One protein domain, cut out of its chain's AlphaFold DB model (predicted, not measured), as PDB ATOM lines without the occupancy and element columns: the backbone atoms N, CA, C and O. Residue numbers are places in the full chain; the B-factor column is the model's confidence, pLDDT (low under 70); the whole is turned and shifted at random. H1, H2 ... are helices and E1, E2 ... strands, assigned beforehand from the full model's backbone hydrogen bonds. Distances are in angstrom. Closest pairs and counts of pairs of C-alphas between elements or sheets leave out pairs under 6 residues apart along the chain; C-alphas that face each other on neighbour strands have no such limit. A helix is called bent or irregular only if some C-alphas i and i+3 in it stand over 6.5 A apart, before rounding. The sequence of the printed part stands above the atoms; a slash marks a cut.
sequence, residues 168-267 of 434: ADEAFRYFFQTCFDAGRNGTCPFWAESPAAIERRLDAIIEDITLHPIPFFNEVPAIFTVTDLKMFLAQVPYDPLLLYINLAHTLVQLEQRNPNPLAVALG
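This is residues 168 to 267 of the 434 residues of the protein "Abhydrolase_4 domain-containing protein" of Ophiobolus disseminans (UniProt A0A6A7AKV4). Three helices, H2, H3 and H4, make a triangle in the body, with H1 across one end and the small hairpin E1-E2 at the other, where short H5 lies beside it. The printed part has 100 residues, in the order H1 H2 E1 E2 H3 H4 H5, with an antiparallel sheet E1 - E2. It is mostly helix and compact, with a radius of gyration of the C-alphas of 13.3 A, elongated at 40 by 24 by 23 A.

E1, residues 214 to 217, and E2, residues 221 to 224, form a hairpin at 146 degrees; N 214 and O 224 are 2.9 A apart, within hydrogen-bond range. The closest C-alphas of E1 and H5, residues 260 to 265, are those of Phe 216 and Asn 260, 7.0 A apart. H3, residues 226 to 238, and H4, residues 240 to 255, form a helical hairpin and touch at Val 236 and Leu 243, their closest C-alphas, 5.2 A apart, at a shallow tilt of 24 degrees, opposite ways. H2, residues 195 to 211, touches H4 at a steep tilt of 55 degrees, closest at the C-alphas of Ile 205 and Glu 255, 6.5 A. H1, residues 168 to 181, touches H2 at a steep tilt of 60 degrees, closest at the C-alphas of Phe 176 and Pro 195, 4.6 A. H1 and H5 are apart. Every O i to N i+4 pair is within hydrogen-bond range in H1, H2 and H5, but 6 of 9 in H3 and 11 of 12 in H4.

H2 measures 24.7 A, H4 21.4 A, H1 20.3 A and H3 19.9 A. H3 is only just irregular, with C-alphas 234 and 237 7.0 A apart. H1 begins at C-alpha 168 (163.832, 157.980, 138.440); H5 ends at C-alpha 265 (165.844, 143.914, 156.074).

The C-alphas of Asp 181 and Val 220, the two farthest apart, are 39.9 A apart. The link H1 to H2 is long; the printed part has no cut, and no printed residue is under 70 in pLDDT.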
ATOM      1  N   ALA A 168     164.162 158.747 137.231       95.69
ATOM      2  CA  ALA A 168     163.832 157.980 138.440       95.69
ATOM      3  C   ALA A 168     162.337 157.636 138.554       95.69
ATOM      4  O   ALA A 168     161.970 156.485 138.797       95.69
ATOM      5  N   ASP A 169     161.457 158.615 138.332       97.19
ATOM      6  CA  ASP A 169     160.007 158.385 138.386       97.19
ATOM      7  C   ASP A 169     159.518 157.551 137.193       97.19
ATOM      8  O   ASP A 169     158.555 156.801 137.326       97.19
ATOM      9  N   GLU A 170     160.193 157.632 136.041       97.94
ATOM     10  CA  GLU A 170     159.890 156.771 134.892       97.94
ATOM     11  C   GLU A 170     160.219 155.307 135.196       97.94
ATOM     12  O   GLU A 170     159.435 154.416 134.871       97.94
ATOM     13  N   ALA A 171     161.311 155.051 135.920       97.25
ATOM     14  CA  ALA A 171     161.595 153.712 136.412       97.25
ATOM     15  C   ALA A 171     160.474 153.205 137.344       97.25
ATOM     16  O   ALA A 171     160.066 152.056 137.244       97.25
ATOM     17  N   PHE A 172     159.875 154.045 138.189       96.62
ATOM     18  CA  PHE A 172     158.700 153.630 138.971       96.62
ATOM     19  C   PHE A 172     157.454 153.366 138.117       96.62
ATOM     20  O   PHE A 172     156.722 152.409 138.378       96.62
ATOM     21  N   ARG A 173     157.228 154.145 137.054       97.88
ATOM     22  CA  ARG A 173     156.141 153.860 136.102       97.88
ATOM     23  C   ARG A 173     156.306 152.493 135.448       97.88
ATOM     24  O   ARG A 173     155.310 151.797 135.250       97.88
ATOM     25  N   TYR A 174     157.543 152.063 135.200       97.94
ATOM     26  CA  TYR A 174     157.820 150.716 134.711       97.94
ATOM     27  C   TYR A 174     157.411 149.618 135.708       97.94
ATOM     28  O   TYR A 174     156.875 148.592 135.286       97.94
ATOM     29  N   PHE A 175     157.564 149.825 137.023       98.31
ATOM     30  CA  PHE A 175     157.016 148.908 138.037       98.31
ATOM     31  C   PHE A 175     155.491 148.807 137.941       98.31
ATOM     32  O   PHE A 175     154.952 147.701 137.876       98.31
ATOM     33  N   PHE A 176     154.788 149.941 137.875       98.50
ATOM     34  CA  PHE A 176     153.327 149.941 137.765       98.50
ATOM     35  C   PHE A 176     152.855 149.250 136.484       98.50
ATOM     36  O   PHE A 176     151.911 148.462 136.515       98.50
ATOM     37  N   GLN A 177     153.539 149.503 135.367       98.31
ATOM     38  CA  GLN A 177     153.225 148.886 134.086       98.31
ATOM     39  C   GLN A 177     153.459 147.371 134.115       98.31
ATOM     40  O   GLN A 177     152.546 146.605 133.828       98.31
ATOM     41  N   THR A 178     154.648 146.922 134.521       97.62
ATOM     42  CA  THR A 178     154.994 145.490 134.532       97.62
ATOM     43  C   THR A 178     154.183 144.695 135.552       97.62
ATOM     44  O   THR A 178     153.783 143.566 135.268       97.62
ATOM     45  N   CYS A 179     153.872 145.281 136.711       98.25
ATOM     46  CA  CYS A 179     152.992 144.649 137.687       98.25
ATOM     47  C   CYS A 179     151.557 144.518 137.152       98.25
ATOM     48  O   CYS A 179     150.943 143.471 137.335       98.25
ATOM     49  N   PHE A 180     151.032 145.533 136.453       98.25
ATOM     50  CA  PHE A 180     149.730 145.454 135.782       98.25
ATOM     51  C   PHE A 180     149.712 144.382 134.682       98.25
ATOM     52  O   PHE A 180     148.795 143.556 134.645       98.25
ATOM     53  N   ASP A 181     150.744 144.361 133.834       97.31
ATOM     54  CA  ASP A 181     150.884 143.432 132.706       97.31
ATOM     55  C   ASP A 181     151.006 141.969 133.148       97.31
ATOM     56  O   ASP A 181     150.675 141.067 132.377       97.31
ATOM     57  N   ALA A 182     151.424 141.714 134.394       96.94
ATOM     58  CA  ALA A 182     151.408 140.376 134.978       96.94
ATOM     59  C   ALA A 182     149.983 139.784 135.029       96.94
ATOM     60  O   ALA A 182     149.811 138.569 134.938       96.94
ATOM     61  N   GLY A 183     148.951 140.631 135.125       95.00
ATOM     62  CA  GLY A 183     147.548 140.228 135.182       95.00
ATOM     63  C   GLY A 183     147.073 139.812 136.580       95.00
ATOM     64  O   GLY A 183     147.857 139.507 137.473       95.00
ATOM     65  N   ARG A 184     145.744 139.766 136.765       91.50
ATOM     66  CA  ARG A 184     145.083 139.548 138.072       91.50
ATOM     67  C   ARG A 184     145.506 138.275 138.807       91.50
ATOM     68  O   ARG A 184     145.545 138.268 140.030       91.50
ATOM     69  N   ASN A 185     145.785 137.212 138.059       90.56
ATOM     70  CA  ASN A 185     146.248 135.925 138.588       90.56
ATOM     71  C   ASN A 185     147.705 135.649 138.179       90.56
ATOM     72  O   ASN A 185     148.107 134.495 138.050       90.56
ATOM     73  N   GLY A 186     148.447 136.712 137.871       92.38
ATOM     74  CA  GLY A 186     149.837 136.652 137.464       92.38
ATOM     75  C   GLY A 186     150.800 136.558 138.633       92.38
ATOM     76  O   GLY A 186     150.450 136.211 139.758       92.38
ATOM     77  N   THR A 187     152.043 136.908 138.343       95.31
ATOM     78  CA  THR A 187     153.177 136.841 139.271       95.31
ATOM     79  C   THR A 187     153.318 138.086 140.153       95.31
ATOM     80  O   THR A 187     154.037 138.021 141.146       95.31
ATOM     81  N   CYS A 188     152.654 139.211 139.841       97.69
ATOM     82  CA  CYS A 188     152.694 140.401 140.696       97.69
ATOM     83  C   CYS A 188     151.607 140.345 141.788       97.69
ATOM     84  O   CYS A 188     150.425 140.514 141.480       97.69
ATOM     85  N   PRO A 189     151.958 140.194 143.079       97.12
ATOM     86  CA  PRO A 189     150.976 140.134 144.167       97.12
ATOM     87  C   PRO A 189     150.297 141.486 144.454       97.12
ATOM     88  O   PRO A 189     149.234 141.526 145.067       97.12
ATOM     89  N   PHE A 190     150.891 142.594 144.001       97.94
ATOM     90  CA  PHE A 190     150.371 143.955 144.173       97.94
ATOM     91  C   PHE A 190     149.575 144.448 142.948       97.94
ATOM     92  O   PHE A 190     149.376 145.647 142.760       97.94
ATOM     93  N   TRP A 191     149.107 143.524 142.101       98.31
ATOM     94  CA  TRP A 191     148.335 143.835 140.897       98.31
ATOM     95  C   TRP A 191     147.062 144.645 141.203       98.31
ATOM     96  O   TRP A 191     146.383 144.400 142.202       98.31
ATOM     97  N   ALA A 192     146.710 145.573 140.311       98.12
ATOM     98  CA  ALA A 192     145.419 146.267 140.270       98.12
ATOM     99  C   ALA A 192     144.974 146.476 138.810       98.12
ATOM    100  O   ALA A 192     145.729 146.204 137.885       98.12
ATOM    101  N   GLU A 193     143.763 146.981 138.583       97.25
ATOM    102  CA  GLU A 193     143.115 147.068 137.265       97.25
ATOM    103  C   GLU A 193     143.736 148.069 136.272       97.25
ATOM    104  O   GLU A 193     143.292 148.153 135.128       97.25
ATOM    105  N   SER A 194     144.740 148.841 136.688       98.50
ATOM    106  CA  SER A 194     145.538 149.713 135.818       98.50
ATOM    107  C   SER A 194     146.852 150.109 136.504       98.50
ATOM    108  O   SER A 194     146.894 150.124 137.738       98.50
ATOM    109  N   PRO A 195     147.891 150.536 135.759       98.56
ATOM    110  CA  PRO A 195     149.109 151.090 136.356       98.56
ATOM    111  C   PRO A 195     148.815 152.249 137.325       98.56
ATOM    112  O   PRO A 195     149.343 152.291 138.431       98.56
ATOM    113  N   ALA A 196     147.876 153.133 136.967       98.62
ATOM    114  CA  ALA A 196     147.453 154.241 137.824       98.62
ATOM    115  C   ALA A 196     146.759 153.780 139.121       98.62
ATOM    116  O   ALA A 196     146.825 154.469 140.135       98.62
ATOM    117  N   ALA A 197     146.073 152.633 139.113       98.62
ATOM    118  CA  ALA A 197     145.499 152.059 140.329       98.62
ATOM    119  C   ALA A 197     146.586 151.500 141.257       98.62
ATOM    120  O   ALA A 197     146.489 151.675 142.469       98.62
ATOM    121  N   ILE A 198     147.637 150.893 140.699       98.69
ATOM    122  CA  ILE A 198     148.803 150.418 141.461       98.69
ATOM    123  C   ILE A 198     149.543 151.605 142.091       98.69
ATOM    124  O   ILE A 198     149.845 151.571 143.283       98.69
ATOM    125  N   GLU A 199     149.761 152.682 141.328       98.56
ATOM    126  CA  GLU A 199     150.365 153.914 141.847       98.56
ATOM    127  C   GLU A 199     149.542 154.507 143.002       98.56
ATOM    128  O   GLU A 199     150.090 154.776 144.067       98.56
ATOM    129  N   ARG A 200     148.214 154.629 142.845       98.56
ATOM    130  CA  ARG A 200     147.335 155.132 143.918       98.56
ATOM    131  C   ARG A 200     147.399 154.290 145.192       98.56
ATOM    132  O   ARG A 200     147.300 154.848 146.280       98.56
ATOM    133  N   ARG A 201     147.550 152.966 145.080       98.38
ATOM    134  CA  ARG A 201     147.717 152.092 146.253       98.38
ATOM    135  C   ARG A 201     149.040 152.363 146.966       98.38
ATOM    136  O   ARG A 201     149.048 152.456 148.187       98.38
ATOM    137  N   LEU A 202     150.137 152.531 146.222       98.31
ATOM    138  CA  LEU A 202     151.421 152.935 146.806       98.31
ATOM    139  C   LEU A 202     151.315 154.303 147.497       98.31
ATOM    140  O   LEU A 202     151.783 154.456 148.621       98.31
ATOM    141  N   ASP A 203     150.664 155.274 146.859       98.19
ATOM    142  CA  ASP A 203     150.479 156.611 147.427       98.19
ATOM    143  C   ASP A 203     149.676 156.577 148.728       98.19
ATOM    144  O   ASP A 203     150.064 157.224 149.698       98.19
ATOM    145  N   ALA A 204     148.617 155.764 148.785       98.50
ATOM    146  CA  ALA A 204     147.832 155.566 149.999       98.50
ATOM    147  C   ALA A 204     148.662 154.950 151.139       98.50
ATOM    148  O   ALA A 204     148.509 155.356 152.288       98.50
ATOM    149  N   ILE A 205     149.570 154.012 150.839       98.44
ATOM    150  CA  ILE A 205     150.498 153.445 151.834       98.44
ATOM    151  C   ILE A 205     151.466 154.522 152.343       98.44
ATOM    152  O   ILE A 205     151.694 154.627 153.547       98.44
ATOM    153  N   ILE A 206     152.036 155.330 151.441       97.19
ATOM    154  CA  ILE A 206     152.948 156.423 151.810       97.19
ATOM    155  C   ILE A 206     152.221 157.433 152.706       97.19
ATOM    156  O   ILE A 206     152.751 157.800 153.755       97.19
ATOM    157  N   GLU A 207     151.012 157.856 152.334       96.81
ATOM    158  CA  GLU A 207     150.198 158.786 153.120       96.81
ATOM    159  C   GLU A 207     149.835 158.204 154.496       96.81
ATOM    160  O   GLU A 207     150.047 158.863 155.516       96.81
ATOM    161  N   ASP A 208     149.375 156.950 154.550       97.81
ATOM    162  CA  ASP A 208     149.003 156.281 155.801       97.81
ATOM    163  C   ASP A 208     150.185 156.173 156.776       97.81
ATOM    164  O   ASP A 208     150.039 156.483 157.955       97.81
ATOM    165  N   ILE A 209     151.376 155.804 156.295       96.88
ATOM    166  CA  ILE A 209     152.583 155.701 157.132       96.88
ATOM    167  C   ILE A 209     153.115 157.088 157.527       96.88
ATOM    168  O   ILE A 209     153.675 157.236 158.615       96.88
ATOM    169  N   THR A 210     152.922 158.109 156.684       94.94
ATOM    170  CA  THR A 210     153.278 159.504 157.005       94.94
ATOM    171  C   THR A 210     152.461 160.017 158.187       94.94
ATOM    172  O   THR A 210     153.008 160.607 159.115       94.94
ATOM    173  N   LEU A 211     151.149 159.772 158.174       95.19
ATOM    174  CA  LEU A 211     150.234 160.214 159.231       95.19
ATOM    175  C   LEU A 211     150.271 159.298 160.463       95.19
ATOM    176  O   LEU A 211     150.113 159.764 161.593       95.19
ATOM    177  N   HIS A 212     150.484 158.000 160.253       96.31
ATOM    178  CA  HIS A 212     150.417 156.971 161.283       96.31
ATOM    179  C   HIS A 212     151.597 155.993 161.148       96.31
ATOM    180  O   HIS A 212     151.430 154.899 160.589       96.31
ATOM    181  N   PRO A 213     152.779 156.323 161.706       96.50
ATOM    182  CA  PRO A 213     153.909 155.399 161.775       96.50
ATOM    183  C   PRO A 213     153.515 154.055 162.399       96.50
ATOM    184  O   PRO A 213     152.622 153.984 163.252       96.50
ATOM    185  N   ILE A 214     154.163 152.970 161.976       97.88
ATOM    186  CA  ILE A 214     153.778 151.619 162.394       97.88
ATOM    187  C   ILE A 214     154.680 151.157 163.548       97.88
ATOM    188  O   ILE A 214     155.879 150.967 163.333       97.88
ATOM    189  N   PRO A 215     154.150 150.947 164.769       96.06
ATOM    190  CA  PRO A 215     154.910 150.293 165.824       96.06
ATOM    191  C   PRO A 215     155.074 148.813 165.483       96.06
ATOM    192  O   PRO A 215     154.126 148.153 165.056       96.06
ATOM    193  N   PHE A 216     156.266 148.276 165.699       94.38
ATOM    194  CA  PHE A 216     156.531 146.860 165.495       94.38
ATOM    195  C   PHE A 216     157.554 146.346 166.506       94.38
ATOM    196  O   PHE A 216     158.149 147.099 167.283       94.38
ATOM    197  N   PHE A 217     157.734 145.032 166.512       89.12
ATOM    198  CA  PHE A 217     158.677 144.358 167.385       89.12
ATOM    199  C   PHE A 217     159.534 143.401 166.559       89.12
ATOM    200  O   PHE A 217     158.995 142.581 165.813       89.12
ATOM    201  N   ASN A 218     160.852 143.528 166.702       85.12
ATOM    202  CA  ASN A 218     161.834 142.577 166.188       85.12
ATOM    203  C   ASN A 218     162.594 141.960 167.377       85.12
ATOM    204  O   ASN A 218     162.007 141.177 168.116       85.12
ATOM    205  N   GLU A 219     163.847 142.341 167.631       87.12
ATOM    206  CA  GLU A 219     164.548 141.979 168.873       87.12
ATOM    207  C   GLU A 219     164.198 142.967 169.997       87.12
ATOM    208  O   GLU A 219     164.067 142.587 171.161       87.12
ATOM    209  N   VAL A 220     164.003 144.239 169.635       86.31
ATOM    210  CA  VAL A 220     163.544 145.319 170.515       86.31
ATOM    211  C   VAL A 220     162.366 146.079 169.879       86.31
ATOM    212  O   VAL A 220     162.190 146.020 168.656       86.31
ATOM    213  N   PRO A 221     161.537 146.793 170.671       90.88
ATOM    214  CA  PRO A 221     160.486 147.651 170.131       90.88
ATOM    215  C   PRO A 221     161.062 148.740 169.221       90.88
ATOM    216  O   PRO A 221     162.052 149.384 169.570       90.88
ATOM    217  N   ALA A 222     160.422 148.970 168.077       91.12
ATOM    218  CA  ALA A 222     160.822 149.995 167.121       91.12
ATOM    219  C   ALA A 222     159.608 150.579 166.383       91.12
ATOM    220  O   ALA A 222     158.482 150.086 166.488       91.12
ATOM    221  N   ILE A 223     159.844 151.667 165.654       93.38
ATOM    222  CA  ILE A 223     158.837 152.358 164.848       93.38
ATOM    223  C   ILE A 223     159.317 152.346 163.403       93.38
ATOM    224  O   ILE A 223     160.479 152.644 163.143       93.38
ATOM    225  N   PHE A 224     158.421 151.996 162.486       95.12
ATOM    226  CA  PHE A 224     158.628 152.111 161.050       95.12
ATOM    227  C   PHE A 224     157.950 153.386 160.542       95.12
ATOM    228  O   PHE A 224     156.755 153.598 160.774       95.12
ATOM    229  N   THR A 225     158.714 154.240 159.872       94.69
ATOM    230  CA  THR A 225     158.307 155.583 159.442       94.69
ATOM    231  C   THR A 225     158.311 155.719 157.919       94.69
ATOM    232  O   THR A 225     158.790 154.848 157.191       94.69
ATOM    233  N   VAL A 226     157.783 156.835 157.403       94.50
ATOM    234  CA  VAL A 226     157.760 157.074 155.952       94.50
ATOM    235  C   VAL A 226     159.170 157.215 155.372       94.50
ATOM    236  O   VAL A 226     159.406 156.818 154.233       94.50
ATOM    237  N   THR A 227     160.132 157.725 156.142       93.44
ATOM    238  CA  THR A 227     161.521 157.881 155.690       93.44
ATOM    239  C   THR A 227     162.214 156.526 155.512       93.44
ATOM    240  O   THR A 227     163.018 156.392 154.586       93.44
ATOM    241  N   ASP A 228     161.837 155.509 156.300       93.38
ATOM    242  CA  ASP A 228     162.279 154.114 156.136       93.38
ATOM    243  C   ASP A 228     161.730 153.502 154.840       93.38
ATOM    244  O   ASP A 228     162.471 152.893 154.063       93.38
ATOM    245  N   LEU A 229     160.438 153.715 154.557       95.56
ATOM    246  CA  LEU A 229     159.831 153.290 153.293       95.56
ATOM    247  C   LEU A 229     160.493 153.990 152.103       95.56
ATOM    248  O   LEU A 229     160.873 153.330 151.141       95.56
ATOM    249  N   LYS A 230     160.671 155.312 152.159       94.75
ATOM    250  CA  LYS A 230     161.283 156.087 151.068       94.75
ATOM    251  C   LYS A 230     162.746 155.713 150.830       94.75
ATOM    252  O   LYS A 230     163.172 155.661 149.682       94.75
ATOM    253  N   MET A 231     163.492 155.372 151.882       92.12
ATOM    254  CA  MET A 231     164.843 154.821 151.751       92.12
ATOM    255  C   MET A 231     164.842 153.511 150.953       92.12
ATOM    256  O   MET A 231     165.675 153.339 150.065       92.12
ATOM    257  N   PHE A 232     163.892 152.609 151.221       94.25
ATOM    258  CA  PHE A 232     163.735 151.380 150.441       94.25
ATOM    259  C   PHE A 232     163.299 151.659 149.001       94.25
ATOM    260  O   PHE A 232     163.920 151.149 148.070       94.25
ATOM    261  N   LEU A 233     162.279 152.503 148.808       96.06
ATOM    262  CA  LEU A 233     161.798 152.899 147.482       96.06
ATOM    263  C   LEU A 233     162.939 153.465 146.631       96.06
ATOM    264  O   LEU A 233     163.055 153.106 145.464       96.06
ATOM    265  N   ALA A 234     163.842 154.252 147.215       94.19
ATOM    266  CA  ALA A 234     164.965 154.812 146.479       94.19
ATOM    267  C   ALA A 234     165.937 153.762 145.901       94.19
ATOM    268  O   ALA A 234     166.638 154.048 144.932       94.19
ATOM    269  N   GLN A 235     165.964 152.543 146.452       93.06
ATOM    270  CA  GLN A 235     166.787 151.442 145.942       93.06
ATOM    271  C   GLN A 235     166.074 150.614 144.869       93.06
ATOM    272  O   GLN A 235     166.732 150.027 144.014       93.06
ATOM    273  N   VAL A 236     164.739 150.554 144.888       96.06
ATOM    274  CA  VAL A 236     163.962 149.639 144.032       96.06
ATOM    275  C   VAL A 236     164.280 149.781 142.533       96.06
ATOM    276  O   VAL A 236     164.463 148.755 141.876       96.06
ATOM    277  N   PRO A 237     164.410 150.995 141.966       95.75
ATOM    278  CA  PRO A 237     164.726 151.163 140.550       95.75
ATOM    279  C   PRO A 237     166.103 150.653 140.107       95.75
ATOM    280  O   PRO A 237     166.332 150.557 138.905       95.75
ATOM    281  N   TYR A 238     167.030 150.357 141.026       95.19
ATOM    282  CA  TYR A 238     168.388 149.942 140.662       95.19
ATOM    283  C   TYR A 238     168.424 148.568 139.987       95.19
ATOM    284  O   TYR A 238     169.128 148.399 138.994       95.19
ATOM    285  N   ASP A 239     167.651 147.610 140.502       94.88
ATOM    286  CA  ASP A 239     167.564 146.244 139.974       94.88
ATOM    287  C   ASP A 239     166.090 145.826 139.836       94.88
ATOM    288  O   ASP A 239     165.540 145.156 140.717       94.88
ATOM    289  N   PRO A 240     165.410 146.246 138.753       95.38
ATOM    290  CA  PRO A 240     163.986 145.980 138.567       95.38
ATOM    291  C   PRO A 240     163.610 144.500 138.537       95.38
ATOM    292  O   PRO A 240     162.514 144.151 138.969       95.38
ATOM    293  N   LEU A 241     164.486 143.616 138.045       93.06
ATOM    294  CA  LEU A 241     164.174 142.187 137.941       93.06
ATOM    295  C   LEU A 241     163.962 141.555 139.318       93.06
ATOM    296  O   LEU A 241     163.045 140.752 139.489       93.06
ATOM    297  N   LEU A 242     164.776 141.946 140.300       92.56
ATOM    298  CA  LEU A 242     164.683 141.441 141.665       92.56
ATOM    299  C   LEU A 242     163.798 142.323 142.554       92.56
ATOM    300  O   LEU A 242     162.913 141.838 143.264       92.56
ATOM    301  N   LEU A 243     164.042 143.633 142.551       95.88
ATOM    302  CA  LEU A 243     163.487 144.532 143.557       95.88
ATOM    303  C   LEU A 243     162.025 144.890 143.306       95.88
ATOM    304  O   LEU A 243     161.339 145.238 144.263       95.88
ATOM    305  N   TYR A 244     161.503 144.749 142.084       97.62
ATOM    306  CA  TYR A 244     160.068 144.944 141.841       97.62
ATOM    307  C   TYR A 244     159.235 143.829 142.462       97.62
ATOM    308  O   TYR A 244     158.180 144.097 143.034       97.62
ATOM    309  N   ILE A 245     159.725 142.589 142.407       95.69
ATOM    310  CA  ILE A 245     159.075 141.449 143.057       95.69
ATOM    311  C   ILE A 245     159.043 141.688 144.569       95.69
ATOM    312  O   ILE A 245     157.976 141.627 145.185       95.69
ATOM    313  N   ASN A 246     160.188 142.058 145.149       95.69
ATOM    314  CA  ASN A 246     160.281 142.386 146.571       95.69
ATOM    315  C   ASN A 246     159.374 143.563 146.947       95.69
ATOM    316  O   ASN A 246     158.661 143.479 147.944       95.69
ATOM    317  N   LEU A 247     159.348 144.631 146.140       97.50
ATOM    318  CA  LEU A 247     158.467 145.774 146.358       97.50
ATOM    319  C   LEU A 247     157.003 145.334 146.378       97.50
ATOM    320  O   LEU A 247     156.302 145.647 147.333       97.50
ATOM    321  N   ALA A 248     156.541 144.577 145.381       98.00
ATOM    322  CA  ALA A 248     155.152 144.137 145.317       98.00
ATOM    323  C   ALA A 248     154.740 143.332 146.563       98.00
ATOM    324  O   ALA A 248     153.690 143.593 147.149       98.00
ATOM    325  N   HIS A 249     155.577 142.393 147.015       97.12
ATOM    326  CA  HIS A 249     155.318 141.650 148.252       97.12
ATOM    327  C   HIS A 249     155.315 142.555 149.490       97.12
ATOM    328  O   HIS A 249     154.416 142.444 150.325       97.12
ATOM    329  N   THR A 250     156.285 143.465 149.597       97.38
ATOM    330  CA  THR A 250     156.372 144.422 150.703       97.38
ATOM    331  C   THR A 250     155.143 145.326 150.763       97.38
ATOM    332  O   THR A 250     154.596 145.521 151.844       97.38
ATOM    333  N   LEU A 251     154.654 145.833 149.630       98.19
ATOM    334  CA  LEU A 251     153.484 146.713 149.609       98.19
ATOM    335  C   LEU A 251     152.209 145.990 150.059       98.19
ATOM    336  O   LEU A 251     151.454 146.554 150.843       98.19
ATOM    337  N   VAL A 252     152.013 144.720 149.681       98.25
ATOM    338  CA  VAL A 252     150.895 143.906 150.203       98.25
ATOM    339  C   VAL A 252     150.961 143.756 151.729       98.25
ATOM    340  O   VAL A 252     149.930 143.776 152.399       98.25
ATOM    341  N   GLN A 253     152.159 143.611 152.304       97.81
ATOM    342  CA  GLN A 253     152.327 143.542 153.762       97.81
ATOM    343  C   GLN A 253     152.066 144.897 154.433       97.81
ATOM    344  O   GLN A 253     151.431 144.954 155.489       97.81
ATOM    345  N   LEU A 254     152.499 145.995 153.813       98.25
ATOM    346  CA  LEU A 254     152.280 147.340 154.339       98.25
ATOM    347  C   LEU A 254     150.806 147.769 154.277       98.25
ATOM    348  O   LEU A 254     150.365 148.454 155.194       98.25
ATOM    349  N   GLU A 255     150.010 147.294 153.310       97.44
ATOM    350  CA  GLU A 255     148.541 147.473 153.325       97.44
ATOM    351  C   GLU A 255     147.885 146.842 154.564       97.44
ATOM    352  O   GLU A 255     146.843 147.298 155.030       97.44
ATOM    353  N   GLN A 256     148.507 145.806 155.130       96.88
ATOM    354  CA  GLN A 256     148.079 145.153 156.370       96.88
ATOM    355  C   GLN A 256     148.752 145.760 157.610       96.88
ATOM    356  O   GLN A 256     148.649 145.205 158.704       96.88
ATOM    357  N   ARG A 257     149.463 146.884 157.441       96.81
ATOM    358  CA  ARG A 257     150.287 147.540 158.463       96.81
ATOM    359  C   ARG A 257     151.296 146.590 159.116       96.81
ATOM    360  O   ARG A 257     151.553 146.675 160.315       96.81
ATOM    361  N   ASN A 258     151.891 145.695 158.325       96.56
ATOM    362  CA  ASN A 258     152.961 144.802 158.758       96.56
ATOM    363  C   ASN A 258     154.306 145.220 158.129       96.56
ATOM    364  O   ASN A 258     154.580 144.857 156.983       96.56
ATOM    365  N   PRO A 259     155.173 145.951 158.854       95.81
ATOM    366  CA  PRO A 259     156.445 146.407 158.313       95.81
ATOM    367  C   PRO A 259     157.545 145.351 158.449       95.81
ATOM    368  O   PRO A 259     158.608 145.535 157.867       95.81
ATOM    369  N   ASN A 260     157.324 144.259 159.197       90.75
ATOM    370  CA  ASN A 260     158.390 143.370 159.668       90.75
ATOM    371  C   ASN A 260     159.350 142.890 158.567       90.75
ATOM    372  O   ASN A 260     160.553 143.020 158.779       90.75
ATOM    373  N   PRO A 261     158.901 142.393 157.396       88.62
ATOM    374  CA  PRO A 261     159.832 141.923 156.370       88.62
ATOM    375  C   PRO A 261     160.799 143.015 155.895       88.62
ATOM    376  O   PRO A 261     161.998 142.769 155.776       88.62
ATOM    377  N   LEU A 262     160.291 144.232 155.676       92.81
ATOM    378  CA  LEU A 262     161.110 145.360 155.244       92.81
ATOM    379  C   LEU A 262     161.932 145.934 156.402       92.81
ATOM    380  O   LEU A 262     163.126 146.162 156.256       92.81
ATOM    381  N   ALA A 263     161.315 146.135 157.564       90.88
ATOM    382  CA  ALA A 263     161.966 146.697 158.738       90.88
ATOM    383  C   ALA A 263     163.159 145.842 159.195       90.88
ATOM    384  O   ALA A 263     164.228 146.380 159.474       90.88
ATOM    385  N   VAL A 264     163.012 144.513 159.190       85.25
ATOM    386  CA  VAL A 264     164.104 143.573 159.491       85.25
ATOM    387  C   VAL A 264     165.209 143.660 158.438       85.25
ATOM    388  O   VAL A 264     166.384 143.690 158.802       85.25
ATOM    389  N   ALA A 265     164.862 143.753 157.149       85.31
ATOM    390  CA  ALA A 265     165.844 143.914 156.074       85.31
ATOM    391  C   ALA A 265     166.630 145.233 156.184       85.31
ATOM    392  O   ALA A 265     167.825 145.263 155.895       85.31
ATOM    393  N   LEU A 266     165.986 146.300 156.666       84.06
ATOM    394  CA  LEU A 266     166.615 147.588 156.980       84.06
ATOM    395  C   LEU A 266     167.379 147.584 158.320       84.06
ATOM    396  O   LEU A 266     168.002 148.579 158.676       84.06
ATOM    397  N   GLY A 267     167.357 146.478 159.070       81.88
ATOM    398  CA  GLY A 267     168.039 146.348 160.360       81.88
ATOM    399  C   GLY A 267     167.353 147.071 161.523       81.88
ATOM    400  O   GLY A 267     167.956 147.223 162.585       81.88
TER     401      GLY A 267